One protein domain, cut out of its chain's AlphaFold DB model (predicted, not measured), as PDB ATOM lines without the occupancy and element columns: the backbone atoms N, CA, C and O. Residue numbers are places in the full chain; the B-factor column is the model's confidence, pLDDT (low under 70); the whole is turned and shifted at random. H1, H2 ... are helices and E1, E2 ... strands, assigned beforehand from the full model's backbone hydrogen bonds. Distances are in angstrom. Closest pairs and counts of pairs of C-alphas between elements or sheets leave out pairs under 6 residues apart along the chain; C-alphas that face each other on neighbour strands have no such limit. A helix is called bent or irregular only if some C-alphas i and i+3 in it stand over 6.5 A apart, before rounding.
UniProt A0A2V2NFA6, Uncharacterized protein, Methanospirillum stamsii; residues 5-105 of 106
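Overview. This is residues 5 to 105 of the 106 residues of an uncharacterized protein of Methanospirillum stamsii (UniProt A0A2V2NFA6). One strongly twisted sheet of seven strands curls round the helix H2, which packs in its hollow chiefly on E4 and E3. The short helix H3, near the end of the printed part, is over the opposite face, and at the E1 end of the sheet lies the short helix H1 with its link to E2. The printed part has 101 residues, with seven named strands and three named helices in the order E1 H1 E2 E3 E4 H2 E5 E6 E7 H3. The sheet is mixed, in the order E1 E2 E3 E4 E5 E7 E6, and the class is mixed, helices and strands. The whole is compact, with a radius of gyration of the C-alphas of 13.3 A and spans of 38 by 30 by 22 A.

Arrangement. Begin at E4, residues 42 to 49, an inner strand whose centre is 0.9 A from the mean of the C-alphas. Its antiparallel neighbour is E3, residues 31 to 38, which bends by 54 degrees at residue 34; look for N 36 and O 44, 2.9 A apart and within hydrogen-bond range. Beyond E3 comes the antiparallel E2, residues 21 to 26, with N 35 and O 22 at 2.7 A. E2, E3 and E4 form a meander, each strand the antiparallel neighbour of the one before, and E2 and E3, like E3 and E4, are a hairpin. The edge strand E1, residues 5 to 8, is antiparallel to E2, with N 23 and O 7 at 2.8 A. On the other side of E4 find E5, residues 77 to 80, parallel to it at 18 degrees, with N 79 and O 47 at 2.8 A. The pairing of E4 is staggered, with E3 over residues 42 to 46 and with E5 over residues 46 to 49. Next to E5 stands E7, residues 91 to 95, parallel at 29 degrees, with N 78 and O 92 at 2.8 A. E7 forms a hairpin with the antiparallel edge strand E6, residues 86 to 88, where N 93 and O 86 are 2.8 A apart. H2, residues 56 to 69, is on the sheet; its closest C-alphas to E4 are those of Ile 62 and Pro 45, 6.2 A apart. E4, H2 and E5 make a strand-helix-strand unit, two parallel neighbour strands with a helix between, and its crossover is right-handed. H3, residues 100 to 103, is on the opposite face from H2, at a height over the sheet of 8.6 A. H1, residues 10 to 13, only just on the sheet with 5 pairs of C-alphas within 10 A, only grazes it. The three helices are apart from one another. In H2, 7 of 10 O i to N i+4 pairs are within hydrogen-bond range; H1 and H3 are too short for such a pair.

Along the chain. Find C-alpha 5 at (228.850, 242.827, 299.771), where E1 begins; the four-residue H1 follows it. E2 covers 17.0 A from first to last C-alpha, E3 19.5 A. E4 runs 22.5 A from C-alpha 42 at (228.789, 257.881, 308.140) to C-alpha 49. H2 runs 20.7 A and is irregular, with C-alphas 58 and 61 7.4 A apart. After E5, of four residues, and E6, of three, E7 covers 13.3 A. H3, of four residues, ends at C-alpha 103, (232.038, 265.743, 295.958).

Size, cuts and confidence. The two C-alphas farthest apart are those of Gly 16 and Thr 53, at 38.6 A. The printed part has no cut, and no link is long. Mean pLDDT of the printed part is 90.2; look for values under 70 at residue 5 and residues 10 to 18.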
ATOM      1  N   LYS A   5     227.601 242.583 300.494       67.88
ATOM      2  CA  LYS A   5     228.850 242.827 299.771       67.88
ATOM      3  C   LYS A   5     229.119 244.323 299.735       67.88
ATOM      4  O   LYS A   5     228.269 245.089 299.287       67.88
ATOM      5  N   VAL A   6     230.303 244.707 300.201       72.50
ATOM      6  CA  VAL A   6     230.844 246.063 300.091       72.50
ATOM      7  C   VAL A   6     232.195 245.959 299.398       72.50
ATOM      8  O   VAL A   6     233.045 245.186 299.836       72.50
ATOM      9  N   ALA A   7     232.388 246.698 298.308       72.69
ATOM     10  CA  ALA A   7     233.631 246.689 297.531       72.69
ATOM     11  C   ALA A   7     234.160 248.117 297.348       72.69
ATOM     12  O   ALA A   7     233.367 249.024 297.129       72.69
ATOM     13  N   LYS A   8     235.482 248.322 297.436       75.62
ATOM     14  CA  LYS A   8     236.132 249.640 297.274       75.62
ATOM     15  C   LYS A   8     236.175 250.062 295.796       75.62
ATOM     16  O   LYS A   8     236.499 249.242 294.940       75.62
ATOM     17  N   LEU A   9     235.917 251.342 295.506       74.12
ATOM     18  CA  LEU A   9     236.068 251.922 294.164       74.12
ATOM     19  C   LEU A   9     237.512 252.420 293.919       74.12
ATOM     20  O   LEU A   9     238.146 253.010 294.791       74.12
ATOM     21  N   GLY A  10     238.059 252.141 292.730       63.69
ATOM     22  CA  GLY A  10     239.507 251.967 292.537       63.69
ATOM     23  C   GLY A  10     240.398 253.210 292.426       63.69
ATOM     24  O   GLY A  10     241.598 253.074 292.629       63.69
ATOM     25  N   TYR A  11     239.886 254.413 292.136       64.56
ATOM     26  CA  TYR A  11     240.769 255.543 291.783       64.56
ATOM     27  C   TYR A  11     241.770 255.906 292.898       64.56
ATOM     28  O   TYR A  11     242.968 255.974 292.656       64.56
ATOM     29  N   ARG A  12     241.309 256.059 294.147       62.16
ATOM     30  CA  ARG A  12     242.181 256.368 295.302       62.16
ATOM     31  C   ARG A  12     243.012 255.169 295.755       62.16
ATOM     32  O   ARG A  12     244.173 255.330 296.127       62.16
ATOM     33  N   PHE A  13     242.420 253.979 295.682       57.53
ATOM     34  CA  PHE A  13     243.058 252.732 296.092       57.53
ATOM     35  C   PHE A  13     244.269 252.396 295.217       57.53
ATOM     36  O   PHE A  13     245.324 252.037 295.736       57.53
ATOM     37  N   ASN A  14     244.163 252.629 293.905       69.44
ATOM     38  CA  ASN A  14     245.262 252.457 292.954       69.44
ATOM     39  C   ASN A  14     246.452 253.402 293.227       69.44
ATOM     40  O   ASN A  14     247.544 253.173 292.718       69.44
ATOM     41  N   HIS A  15     246.258 254.432 294.058       65.50
ATOM     42  CA  HIS A  15     247.291 255.367 294.511       65.50
ATOM     43  C   HIS A  15     247.698 255.164 295.982       65.50
ATOM     44  O   HIS A  15     248.267 256.070 296.591       65.50
ATOM     45  N   GLY A  16     247.398 254.003 296.579       62.69
ATOM     46  CA  GLY A  16     247.795 253.671 297.953       62.69
ATOM     47  C   GLY A  16     247.066 254.472 299.036       62.69
ATOM     48  O   GLY A  16     247.499 254.481 300.185       62.69
ATOM     49  N   ARG A  17     245.970 255.158 298.686       64.19
ATOM     50  CA  ARG A  17     245.105 255.863 299.639       64.19
ATOM     51  C   ARG A  17     243.889 255.007 299.950       64.19
ATOM     52  O   ARG A  17     243.360 254.332 299.066       64.19
ATOM     53  N   ASP A  18     243.389 255.094 301.179       69.31
ATOM     54  CA  ASP A  18     242.099 254.493 301.489       69.31
ATOM     55  C   ASP A  18     241.004 255.082 300.593       69.31
ATOM     56  O   ASP A  18     240.907 256.298 300.382       69.31
ATOM     57  N   SER A  19     240.212 254.180 300.010       78.31
ATOM     58  CA  SER A  19     238.997 254.558 299.302       78.31
ATOM     59  C   SER A  19     237.935 254.885 300.332       78.31
ATOM     60  O   SER A  19     237.626 254.057 301.183       78.31
ATOM     61  N   ASN A  20     237.339 256.059 300.201       88.00
ATOM     62  CA  ASN A  20     236.113 256.428 300.889       88.00
ATOM     63  C   ASN A  20     234.865 256.169 300.037       88.00
ATOM     64  O   ASN A  20     233.779 256.613 300.380       88.00
ATOM     65  N   LEU A  21     235.020 255.476 298.910       91.19
ATOM     66  CA  LEU A  21     233.939 255.134 298.001       91.19
ATOM     67  C   LEU A  21     233.773 253.625 297.930       91.19
ATOM     68  O   LEU A  21     234.753 252.891 297.728       91.19
ATOM     69  N   TYR A  22     232.524 253.182 298.048       91.69
ATOM     70  CA  TYR A  22     232.181 251.770 298.044       91.69
ATOM     71  C   TYR A  22     230.934 251.471 297.213       91.69
ATOM     72  O   TYR A  22     229.983 252.240 297.215       91.69
ATOM     73  N   PHE A  23     230.896 250.310 296.571       91.38
ATOM     74  CA  PHE A  23     229.667 249.728 296.031       91.38
ATOM     75  C   PHE A  23     228.983 248.869 297.099       91.38
ATOM     76  O   PHE A  23     229.674 248.214 297.885       91.38
ATOM     77  N   TRP A  24     227.647 248.826 297.114       94.00
ATOM     78  CA  TRP A  24     226.884 247.974 298.029       94.00
ATOM     79  C   TRP A  24     225.779 247.211 297.307       94.00
ATOM     80  O   TRP A  24     224.963 247.795 296.598       94.00
ATOM     81  N   CYS A  25     225.709 245.905 297.565       93.38
ATOM     82  CA  CYS A  25     224.609 245.050 297.132       93.38
ATOM     83  C   CYS A  25     224.279 244.018 298.217       93.38
ATOM     84  O   CYS A  25     225.166 243.503 298.910       93.38
ATOM     85  N   ASN A  26     222.992 243.705 298.378       91.44
ATOM     86  CA  ASN A  26     222.539 242.639 299.265       91.44
ATOM     87  C   ASN A  26     222.021 241.418 298.487       91.44
ATOM     88  O   ASN A  26     221.677 241.485 297.312       91.44
ATOM     89  N   LYS A  27     221.878 240.285 299.187       89.81
ATOM     90  CA  LYS A  27     221.297 239.050 298.624       89.81
ATOM     91  C   LYS A  27     219.865 239.196 298.086       89.81
ATOM     92  O   LYS A  27     219.421 238.349 297.324       89.81
ATOM     93  N   GLY A  28     219.138 240.240 298.485       89.50
ATOM     94  CA  GLY A  28     217.783 240.530 298.015       89.50
ATOM     95  C   GLY A  28     217.731 241.368 296.734       89.50
ATOM     96  O   GLY A  28     216.659 241.876 296.409       89.50
ATOM     97  N   GLY A  29     218.868 241.574 296.054       89.75
ATOM     98  CA  GLY A  29     218.954 242.357 294.817       89.75
ATOM     99  C   GLY A  29     218.763 243.859 295.024       89.75
ATOM    100  O   GLY A  29     218.337 244.562 294.111       89.75
ATOM    101  N   LYS A  30     218.990 244.363 296.244       94.50
ATOM    102  CA  LYS A  30     219.061 245.805 296.509       94.50
ATOM    103  C   LYS A  30     220.481 246.267 296.281       94.50
ATOM    104  O   LYS A  30     221.401 245.686 296.850       94.50
ATOM    105  N   GLU A  31     220.614 247.343 295.527       95.12
ATOM    106  CA  GLU A  31     221.894 247.907 295.117       95.12
ATOM    107  C   GLU A  31     221.914 249.392 295.442       95.12
ATOM    108  O   GLU A  31     220.872 250.039 295.388       95.12
ATOM    109  N   ILE A  32     223.081 249.891 295.831       96.31
ATOM    110  CA  ILE A  32     223.389 251.314 295.932       96.31
ATOM    111  C   ILE A  32     224.628 251.528 295.071       96.31
ATOM    112  O   ILE A  32     225.660 250.896 295.328       96.31
ATOM    113  N   ASP A  33     224.521 252.413 294.080       95.12
ATOM    114  CA  ASP A  33     225.592 252.679 293.113       95.12
ATOM    115  C   ASP A  33     226.886 253.125 293.813       95.12
ATOM    116  O   ASP A  33     227.978 252.679 293.456       95.12
ATOM    117  N   CYS A  34     226.768 253.970 294.845       94.94
ATOM    118  CA  CYS A  34     227.903 254.438 295.630       94.94
ATOM    119  C   CYS A  34     227.533 254.727 297.095       94.94
ATOM    120  O   CYS A  34     226.536 255.375 297.398       94.94
ATOM    121  N   LEU A  35     228.373 254.281 298.024       95.19
ATOM    122  CA  LEU A  35     228.406 254.707 299.417       95.19
ATOM    123  C   LEU A  35     229.650 255.566 299.624       95.19
ATOM    124  O   LEU A  35     230.765 255.102 299.372       95.19
ATOM    125  N   ILE A  36     229.452 256.786 300.108       94.12
ATOM    126  CA  ILE A  36     230.529 257.676 300.533       94.12
ATOM    127  C   ILE A  36     230.747 257.478 302.028       94.12
ATOM    128  O   ILE A  36     229.826 257.655 302.822       94.12
ATOM    129  N   ASP A  37     231.963 257.111 302.402       92.06
ATOM    130  CA  ASP A  37     232.415 257.029 303.779       92.06
ATOM    131  C   ASP A  37     232.996 258.365 304.227       92.06
ATOM    132  O   ASP A  37     234.099 258.767 303.848       92.06
ATOM    133  N   ARG A  38     232.230 259.056 305.063       89.31
ATOM    134  CA  ARG A  38     232.648 260.305 305.675       89.31
ATOM    135  C   ARG A  38     233.385 259.996 306.977       89.31
ATOM    136  O   ARG A  38     232.790 259.929 308.055       89.31
ATOM    137  N   SER A  39     234.697 259.815 306.852       85.12
ATOM    138  CA  SER A  39     235.648 259.650 307.962       85.12
ATOM    139  C   SER A  39     235.367 258.462 308.896       85.12
ATOM    140  O   SER A  39     235.661 258.536 310.087       85.12
ATOM    141  N   GLY A  40     234.775 257.379 308.397       84.50
ATOM    142  CA  GLY A  40     234.416 256.188 309.172       84.50
ATOM    143  C   GLY A  40     233.174 256.355 310.050       84.50
ATOM    144  O   GLY A  40     232.802 255.428 310.767       84.50
ATOM    145  N   ILE A  41     232.536 257.529 310.026       85.00
ATOM    146  CA  ILE A  41     231.406 257.869 310.904       85.00
ATOM    147  C   ILE A  41     230.077 257.607 310.200       85.00
ATOM    148  O   ILE A  41     229.090 257.231 310.831       85.00
ATOM    149  N   GLU A  42     230.033 257.829 308.889       89.00
ATOM    150  CA  GLU A  42     228.789 257.881 308.140       89.00
ATOM    151  C   GLU A  42     228.975 257.289 306.745       89.00
ATOM    152  O   GLU A  42     229.891 257.667 306.021       89.00
ATOM    153  N   LEU A  43     228.074 256.380 306.364       93.12
ATOM    154  CA  LEU A  43     228.001 255.823 305.014       93.12
ATOM    155  C   LEU A  43     226.812 256.444 304.289       93.12
ATOM    156  O   LEU A  43     225.667 256.027 304.484       93.12
ATOM    157  N   ILE A  44     227.097 257.438 303.458       95.94
ATOM    158  CA  ILE A  44     226.108 258.227 302.733       95.94
ATOM    159  C   ILE A  44     225.791 257.539 301.400       95.94
ATOM    160  O   ILE A  44     226.687 257.412 300.563       95.94
ATOM    161  N   PRO A  45     224.544 257.088 301.165       97.00
ATOM    162  CA  PRO A  45     224.182 256.456 299.907       97.00
ATOM    163  C   PRO A  45     223.909 257.477 298.807       97.00
ATOM    164  O   PRO A  45     223.234 258.490 299.013       97.00
ATOM    165  N   VAL A  46     224.410 257.142 297.624       97.56
ATOM    166  CA  VAL A  46     224.273 257.885 296.381       97.56
ATOM    167  C   VAL A  46     223.763 256.929 295.304       97.56
ATOM    168  O   VAL A  46     224.368 255.890 295.039       97.56
ATOM    169  N   GLU A  47     222.642 257.286 294.689       97.81
ATOM    170  CA  GLU A  47     222.101 256.635 293.492       97.81
ATOM    171  C   GLU A  47     222.353 257.517 292.277       97.81
ATOM    172  O   GLU A  47     222.172 258.729 292.342       97.81
ATOM    173  N   ILE A  48     222.724 256.913 291.155       97.12
ATOM    174  CA  ILE A  48     223.053 257.605 289.917       97.12
ATOM    175  C   ILE A  48     222.018 257.215 288.858       97.12
ATOM    176  O   ILE A  48     221.731 256.037 288.630       97.12
ATOM    177  N   LYS A  49     221.397 258.210 288.217       96.50
ATOM    178  CA  LYS A  49     220.312 258.001 287.247       96.50
ATOM    179  C   LYS A  49     220.489 258.893 286.022       96.50
ATOM    180  O   LYS A  49     220.384 260.106 286.102       96.50
ATOM    181  N   ALA A  50     220.671 258.299 284.845       95.06
ATOM    182  CA  ALA A  50     220.839 259.062 283.603       95.06
ATOM    183  C   ALA A  50     219.571 259.829 283.154       95.06
ATOM    184  O   ALA A  50     219.653 260.738 282.331       95.06
ATOM    185  N   GLY A  51     218.389 259.471 283.669       94.94
ATOM    186  CA  GLY A  51     217.120 260.095 283.287       94.94
ATOM    187  C   GLY A  51     216.979 261.542 283.774       94.94
ATOM    188  O   GLY A  51     217.333 261.862 284.907       94.94
ATOM    189  N   ARG A  52     216.395 262.402 282.927       95.50
ATOM    190  CA  ARG A  52     216.091 263.813 283.247       95.50
ATOM    191  C   ARG A  52     214.855 263.989 284.124       95.50
ATOM    192  O   ARG A  52     214.760 264.963 284.857       95.50
ATOM    193  N   THR A  53     213.898 263.072 284.040       95.88
ATOM    194  CA  THR A  53     212.686 263.114 284.863       95.88
ATOM    195  C   THR A  53     212.959 262.456 286.206       95.88
ATOM    196  O   THR A  53     213.519 261.358 286.275       95.88
ATOM    197  N   ILE A  54     212.560 263.135 287.278       95.56
ATOM    198  CA  ILE A  54     212.695 262.642 288.647       95.56
ATOM    199  C   ILE A  54     211.535 261.699 288.950       95.56
ATOM    200  O   ILE A  54     210.375 262.108 288.922       95.56
ATOM    201  N   PHE A  55     211.865 260.466 289.323       95.62
ATOM    202  CA  PHE A  55     210.906 259.479 289.804       95.62
ATOM    203  C   PHE A  55     211.129 259.200 291.287       95.62
ATOM    204  O   PHE A  55     212.259 259.176 291.779       95.62
ATOM    205  N   MET A  56     210.042 258.963 292.014       94.25
ATOM    206  CA  MET A  56     210.098 258.682 293.447       94.25
ATOM    207  C   MET A  56     210.840 257.370 293.747       94.25
ATOM    208  O   MET A  56     211.462 257.188 294.796       94.25
ATOM    209  N   GLU A  57     210.784 256.463 292.783       95.88
ATOM    210  CA  GLU A  57     211.386 255.143 292.748       95.88
ATOM    211  C   GLU A  57     212.914 255.206 292.793       95.88
ATOM    212  O   GLU A  57     213.528 254.252 293.273       95.88
ATOM    213  N   TYR A  58     213.531 256.326 292.395       96.81
ATOM    214  CA  TYR A  58     214.979 256.530 292.524       96.81
ATOM    215  C   TYR A  58     215.449 256.409 293.980       96.81
ATOM    216  O   TYR A  58     216.551 255.945 294.241       96.81
ATOM    217  N   PHE A  59     214.581 256.719 294.947       97.44
ATOM    218  CA  PHE A  59     214.889 256.588 296.371       97.44
ATOM    219  C   PHE A  59     214.608 255.193 296.945       97.44
ATOM    220  O   PHE A  59     214.795 254.987 298.142       97.44
ATOM    221  N   LYS A  60     214.112 254.224 296.164       97.25
ATOM    222  CA  LYS A  60     213.657 252.920 296.689       97.25
ATOM    223  C   LYS A  60     214.762 252.180 297.448       97.25
ATOM    224  O   LYS A  60     214.510 251.667 298.541       97.25
ATOM    225  N   ASN A  61     215.964 252.126 296.884       97.06
ATOM    226  CA  ASN A  61     217.086 251.429 297.506       97.06
ATOM    227  C   ASN A  61     217.730 252.271 298.611       97.06
ATOM    228  O   ASN A  61     218.001 251.732 299.684       97.06
ATOM    229  N   ILE A  62     217.843 253.592 298.423       97.19
ATOM    230  CA  ILE A  62     218.269 254.543 299.466       97.19
ATOM    231  C   ILE A  62     217.405 254.402 300.721       97.19
ATOM    232  O   ILE A  62     217.927 254.202 301.812       97.19
ATOM    233  N   LYS A  63     216.073 254.410 300.585       96.88
ATOM    234  CA  LYS A  63     215.139 254.223 301.709       96.88
ATOM    235  C   LYS A  63     215.389 252.918 302.451       96.88
ATOM    236  O   LYS A  63     215.395 252.895 303.680       96.88
ATOM    237  N   TYR A  64     215.581 251.828 301.708       96.12
ATOM    238  CA  TYR A  64     215.877 250.526 302.297       96.12
ATOM    239  C   TYR A  64     217.200 250.559 303.075       96.12
ATOM    240  O   TYR A  64     217.251 250.124 304.227       96.12
ATOM    241  N   ARG A  65     218.253 251.122 302.473       94.56
ATOM    242  CA  ARG A  65     219.583 251.232 303.075       94.56
ATOM    243  C   ARG A  65     219.583 252.130 304.312       94.56
ATOM    244  O   ARG A  65     220.212 251.762 305.303       94.56
ATOM    245  N   ASN A  66     218.851 253.241 304.273       94.88
ATOM    246  CA  ASN A  66     218.728 254.178 305.386       94.88
ATOM    247  C   ASN A  66     218.010 253.548 306.571       94.88
ATOM    248  O   ASN A  66     218.486 253.654 307.697       94.88
ATOM    249  N   LYS A  67     216.921 252.811 306.316       94.88
ATOM    250  CA  LYS A  67     216.225 252.043 307.355       94.88
ATOM    251  C   LYS A  67     217.141 251.003 308.006       94.88
ATOM    252  O   LYS A  67     217.026 250.771 309.203       94.88
ATOM    253  N   LEU A  68     218.036 250.383 307.234       92.81
ATOM    254  CA  LEU A  68     218.958 249.365 307.739       92.81
ATOM    255  C   LEU A  68     220.048 249.942 308.655       92.81
ATOM    256  O   LEU A  68     220.403 249.286 309.627       92.81
ATOM    257  N   SER A  69     220.583 251.135 308.366       90.06
ATOM    258  CA  SER A  69     221.654 251.746 309.179       90.06
ATOM    259  C   SER A  69     221.218 252.866 310.114       90.06
ATOM    260  O   SER A  69     222.069 253.423 310.795       90.06
ATOM    261  N   GLY A  70     219.940 253.247 310.124       91.12
ATOM    262  CA  GLY A  70     219.483 254.424 310.870       91.12
ATOM    263  C   GLY A  70     220.005 255.749 310.299       91.12
ATOM    264  O   GLY A  70     220.118 256.728 311.029       91.12
ATOM    265  N   GLN A  71     220.337 255.783 309.005       90.44
ATOM    266  CA  GLN A  71     220.837 256.985 308.334       90.44
ATOM    267  C   GLN A  71     219.715 258.016 308.168       90.44
ATOM    268  O   GLN A  71     218.587 257.664 307.812       90.44
ATOM    269  N   VAL A  72     220.043 259.296 308.357       93.38
ATOM    270  CA  VAL A  72     219.110 260.411 308.136       93.38
ATOM    271  C   VAL A  72     218.827 260.553 306.630       93.38
ATOM    272  O   VAL A  72     219.773 260.781 305.866       93.38
ATOM    273  N   PRO A  73     217.565 260.418 306.171       93.44
ATOM    274  CA  PRO A  73     217.234 260.412 304.746       93.44
ATOM    275  C   PRO A  73     217.737 261.629 303.975       93.44
ATOM    276  O   PRO A  73     218.297 261.476 302.894       93.44
ATOM    277  N   GLU A  74     217.622 262.822 304.554       93.31
ATOM    278  CA  GLU A  74     217.978 264.109 303.949       93.31
ATOM    279  C   GLU A  74     219.472 264.231 303.609       93.31
ATOM    280  O   GLU A  74     219.861 265.120 302.853       93.31
ATOM    281  N   ARG A  75     220.315 263.339 304.139       94.06
ATOM    282  CA  ARG A  75     221.749 263.277 303.826       94.06
ATOM    283  C   ARG A  75     222.078 262.389 302.631       94.06
ATOM    284  O   ARG A  75     223.219 262.380 302.199       94.06
ATOM    285  N   SER A  76     221.116 261.621 302.127       97.25
ATOM    286  CA  SER A  76     221.301 260.734 300.972       97.25
ATOM    287  C   SER A  76     221.127 261.486 299.660       97.25
ATOM    288  O   SER A  76     220.390 262.473 299.617       97.25
ATOM    289  N   PHE A  77     221.732 260.985 298.585       98.19
ATOM    290  CA  PHE A  77     221.717 261.661 297.291       98.19
ATOM    291  C   PHE A  77     221.168 260.793 296.165       98.19
ATOM    292  O   PHE A  77     221.462 259.605 296.065       98.19
ATOM    293  N   VAL A  78     220.422 261.423 295.266       98.25
ATOM    294  CA  VAL A  78     220.196 260.944 293.905       98.25
ATOM    295  C   VAL A  78     220.882 261.930 292.970       98.25
ATOM    296  O   VAL A  78     220.461 263.079 292.870       98.25
ATOM    297  N   VAL A  79     221.929 261.487 292.283       98.06
ATOM    298  CA  VAL A  79     222.541 262.225 291.179       98.06
ATOM    299  C   VAL A  79     221.783 261.882 289.903       98.06
ATOM    300  O   VAL A  79     221.612 260.701 289.586       98.06
ATOM    301  N   TYR A  80     221.299 262.889 289.176       97.75
ATOM    302  CA  TYR A  80     220.427 262.658 288.023       97.75
ATOM    303  C   TYR A  80     220.715 263.534 286.796       97.75
ATOM    304  O   TYR A  80     221.366 264.571 286.884       97.75
ATOM    305  N   GLY A  81     220.191 263.107 285.640       97.00
ATOM    306  CA  GLY A  81     220.390 263.720 284.318       97.00
ATOM    307  C   GLY A  81     219.716 265.068 284.069       97.00
ATOM    308  O   GLY A  81     219.879 265.614 282.982       97.00
ATOM    309  N   GLY A  82     218.907 265.580 284.998       95.06
ATOM    310  CA  GLY A  82     218.251 266.877 284.828       95.06
ATOM    311  C   GLY A  82     219.131 268.045 285.261       95.06
ATOM    312  O   GLY A  82     220.336 267.904 285.431       95.06
ATOM    313  N   ASP A  83     218.519 269.208 285.415       95.19
ATOM    314  CA  ASP A  83     219.158 270.519 285.575       95.19
ATOM    315  C   ASP A  83     218.738 271.251 286.860       95.19
ATOM    316  O   ASP A  83     219.121 272.398 287.071       95.19
ATOM    317  N   GLN A  84     217.953 270.602 287.723       94.69
ATOM    318  CA  GLN A  84     217.420 271.198 288.941       94.69
ATOM    319  C   GLN A  84     217.748 270.361 290.168       94.69
ATOM    320  O   GLN A  84     217.386 269.187 290.269       94.69
ATOM    321  N   ASP A  85     218.323 271.017 291.163       96.44
ATOM    322  CA  ASP A  85     218.498 270.417 292.473       96.44
ATOM    323  C   ASP A  85     217.203 270.501 293.278       96.44
ATOM    324  O   ASP A  85     216.450 271.476 293.202       96.44
ATOM    325  N   GLN A  86     216.922 269.468 294.073       95.62
ATOM    326  CA  GLN A  86     215.735 269.429 294.925       95.62
ATOM    327  C   GLN A  86     216.048 268.792 296.270       95.62
ATOM    328  O   GLN A  86     216.651 267.723 296.347       95.62
ATOM    329  N   GLN A  87     215.550 269.393 297.345       96.25
ATOM    330  CA  GLN A  87     215.538 268.760 298.656       96.25
ATOM    331  C   GLN A  87     214.185 268.089 298.890       96.25
ATOM    332  O   GLN A  87     213.134 268.714 298.755       96.25
ATOM    333  N   ARG A  88     214.206 266.800 299.236       94.88
ATOM    334  CA  ARG A  88     213.014 266.013 299.564       94.88
ATOM    335  C   ARG A  88     213.198 265.331 300.914       94.88
ATOM    336  O   ARG A  88     214.318 265.125 301.374       94.88
ATOM    337  N   THR A  89     212.098 264.882 301.509       94.25
ATOM    338  CA  THR A  89     212.108 264.112 302.769       94.25
ATOM    339  C   THR A  89     212.775 262.736 302.644       94.25
ATOM    340  O   THR A  89     212.915 262.010 303.618       94.25
ATOM    341  N   GLN A  90     213.158 262.321 301.436       94.56
ATOM    342  CA  GLN A  90     213.843 261.054 301.174       94.56
ATOM    343  C   GLN A  90     215.330 261.219 300.880       94.56
ATOM    344  O   GLN A  90     216.029 260.212 300.788       94.56
ATOM    345  N   GLY A  91     215.782 262.460 300.699       96.56
ATOM    346  CA  GLY A  91     217.128 262.790 300.266       96.56
ATOM    347  C   GLY A  91     217.162 263.980 299.320       96.56
ATOM    348  O   GLY A  91     216.146 264.608 299.007       96.56
ATOM    349  N   ARG A  92     218.369 264.287 298.867       97.75
ATOM    350  CA  ARG A  92     218.684 265.391 297.967       97.75
ATOM    351  C   ARG A  92     218.813 264.861 296.547       97.75
ATOM    352  O   ARG A  92     219.403 263.810 296.326       97.75
ATOM    353  N   ILE A  93     218.255 265.583 295.594       97.88
ATOM    354  CA  ILE A  93     218.414 265.335 294.166       97.88
ATOM    355  C   ILE A  93     219.380 266.382 293.656       97.88
ATOM    356  O   ILE A  93     219.146 267.564 293.894       97.88
ATOM    357  N   ILE A  94     220.437 265.935 292.996       97.88
ATOM    358  CA  ILE A  94     221.528 266.778 292.525       97.88
ATOM    359  C   ILE A  94     221.734 266.526 291.035       97.88
ATOM    360  O   ILE A  94     221.879 265.377 290.611       97.88
ATOM    361  N   SER A  95     221.719 267.582 290.230       96.81
ATOM    362  CA  SER A  95     222.036 267.496 288.804       96.81
ATOM    363  C   SER A  95     223.474 267.010 288.583       96.81
ATOM    364  O   SER A  95     224.393 267.424 289.287       96.81
ATOM    365  N   PHE A  96     223.714 266.205 287.542       93.88
ATOM    366  CA  PHE A  96     225.080 265.905 287.086       93.88
ATOM    367  C   PHE A  96     225.907 267.155 286.759       93.88
ATOM    368  O   PHE A  96     227.134 267.094 286.803       93.88
ATOM    369  N   SER A  97     225.257 268.270 286.420       91.94
ATOM    370  CA  SER A  97     225.928 269.534 286.112       91.94
ATOM    371  C   SER A  97     226.431 270.268 287.359       91.94
ATOM    372  O   SER A  97     227.198 271.215 287.221       91.94
ATOM    373  N   PHE A  98     226.012 269.860 288.562       91.75
ATOM    374  CA  PHE A  98     226.369 270.517 289.818       91.75
ATOM    375  C   PHE A  98     226.661 269.488 290.918       91.75
ATOM    376  O   PHE A  98     225.845 269.235 291.795       91.75
ATOM    377  N   LEU A  99     227.833 268.853 290.861       93.06
ATOM    378  CA  LEU A  99     228.185 267.748 291.764       93.06
ATOM    379  C   LEU A  99     228.800 268.174 293.101       93.06
ATOM    380  O   LEU A  99     228.955 267.311 293.969       93.06
ATOM    381  N   ASP A 100     229.095 269.463 293.293       94.75
ATOM    382  CA  ASP A 100     229.776 269.988 294.487       94.75
ATOM    383  C   ASP A 100     229.186 269.453 295.805       94.75
ATOM    384  O   ASP A 100     229.946 268.910 296.611       94.75
ATOM    385  N   PRO A 101     227.849 269.429 296.009       94.12
ATOM    386  CA  PRO A 101     227.270 268.937 297.259       94.12
ATOM    387  C   PRO A 101     227.562 267.467 297.586       94.12
ATOM    388  O   PRO A 101     227.403 267.056 298.736       94.12
ATOM    389  N   VAL A 102     227.911 266.667 296.575       93.44
ATOM    390  CA  VAL A 102     228.289 265.256 296.715       93.44
ATOM    391  C   VAL A 102     229.808 265.125 296.818       93.44
ATOM    392  O   VAL A 102     230.296 264.371 297.656       93.44
ATOM    393  N   THR A 103     230.571 265.850 295.995       90.88
ATOM    394  CA  THR A 103     232.038 265.743 295.958       90.88
ATOM    395  C   THR A 103     232.729 266.385 297.157       90.88
ATOM    396  O   THR A 103     233.808 265.939 297.528       90.88
ATOM    397  N   GLU A 104     232.106 267.367 297.812       91.50
ATOM    398  CA  GLU A 104     232.581 267.941 299.084       91.50
ATOM    399  C   GLU A 104     232.592 266.927 300.245       91.50
ATOM    400  O   GLU A 104     233.165 267.193 301.303       91.50
ATOM    401  N   LEU A 105     231.966 265.758 300.072       89.00
ATOM    402  CA  LEU A 105     231.949 264.678 301.061       89.00
ATOM    403  C   LEU A 105     233.148 263.722 300.928       89.00
ATOM    404  O   LEU A 105     233.230 262.762 301.701       89.00
TER     405      LEU A 105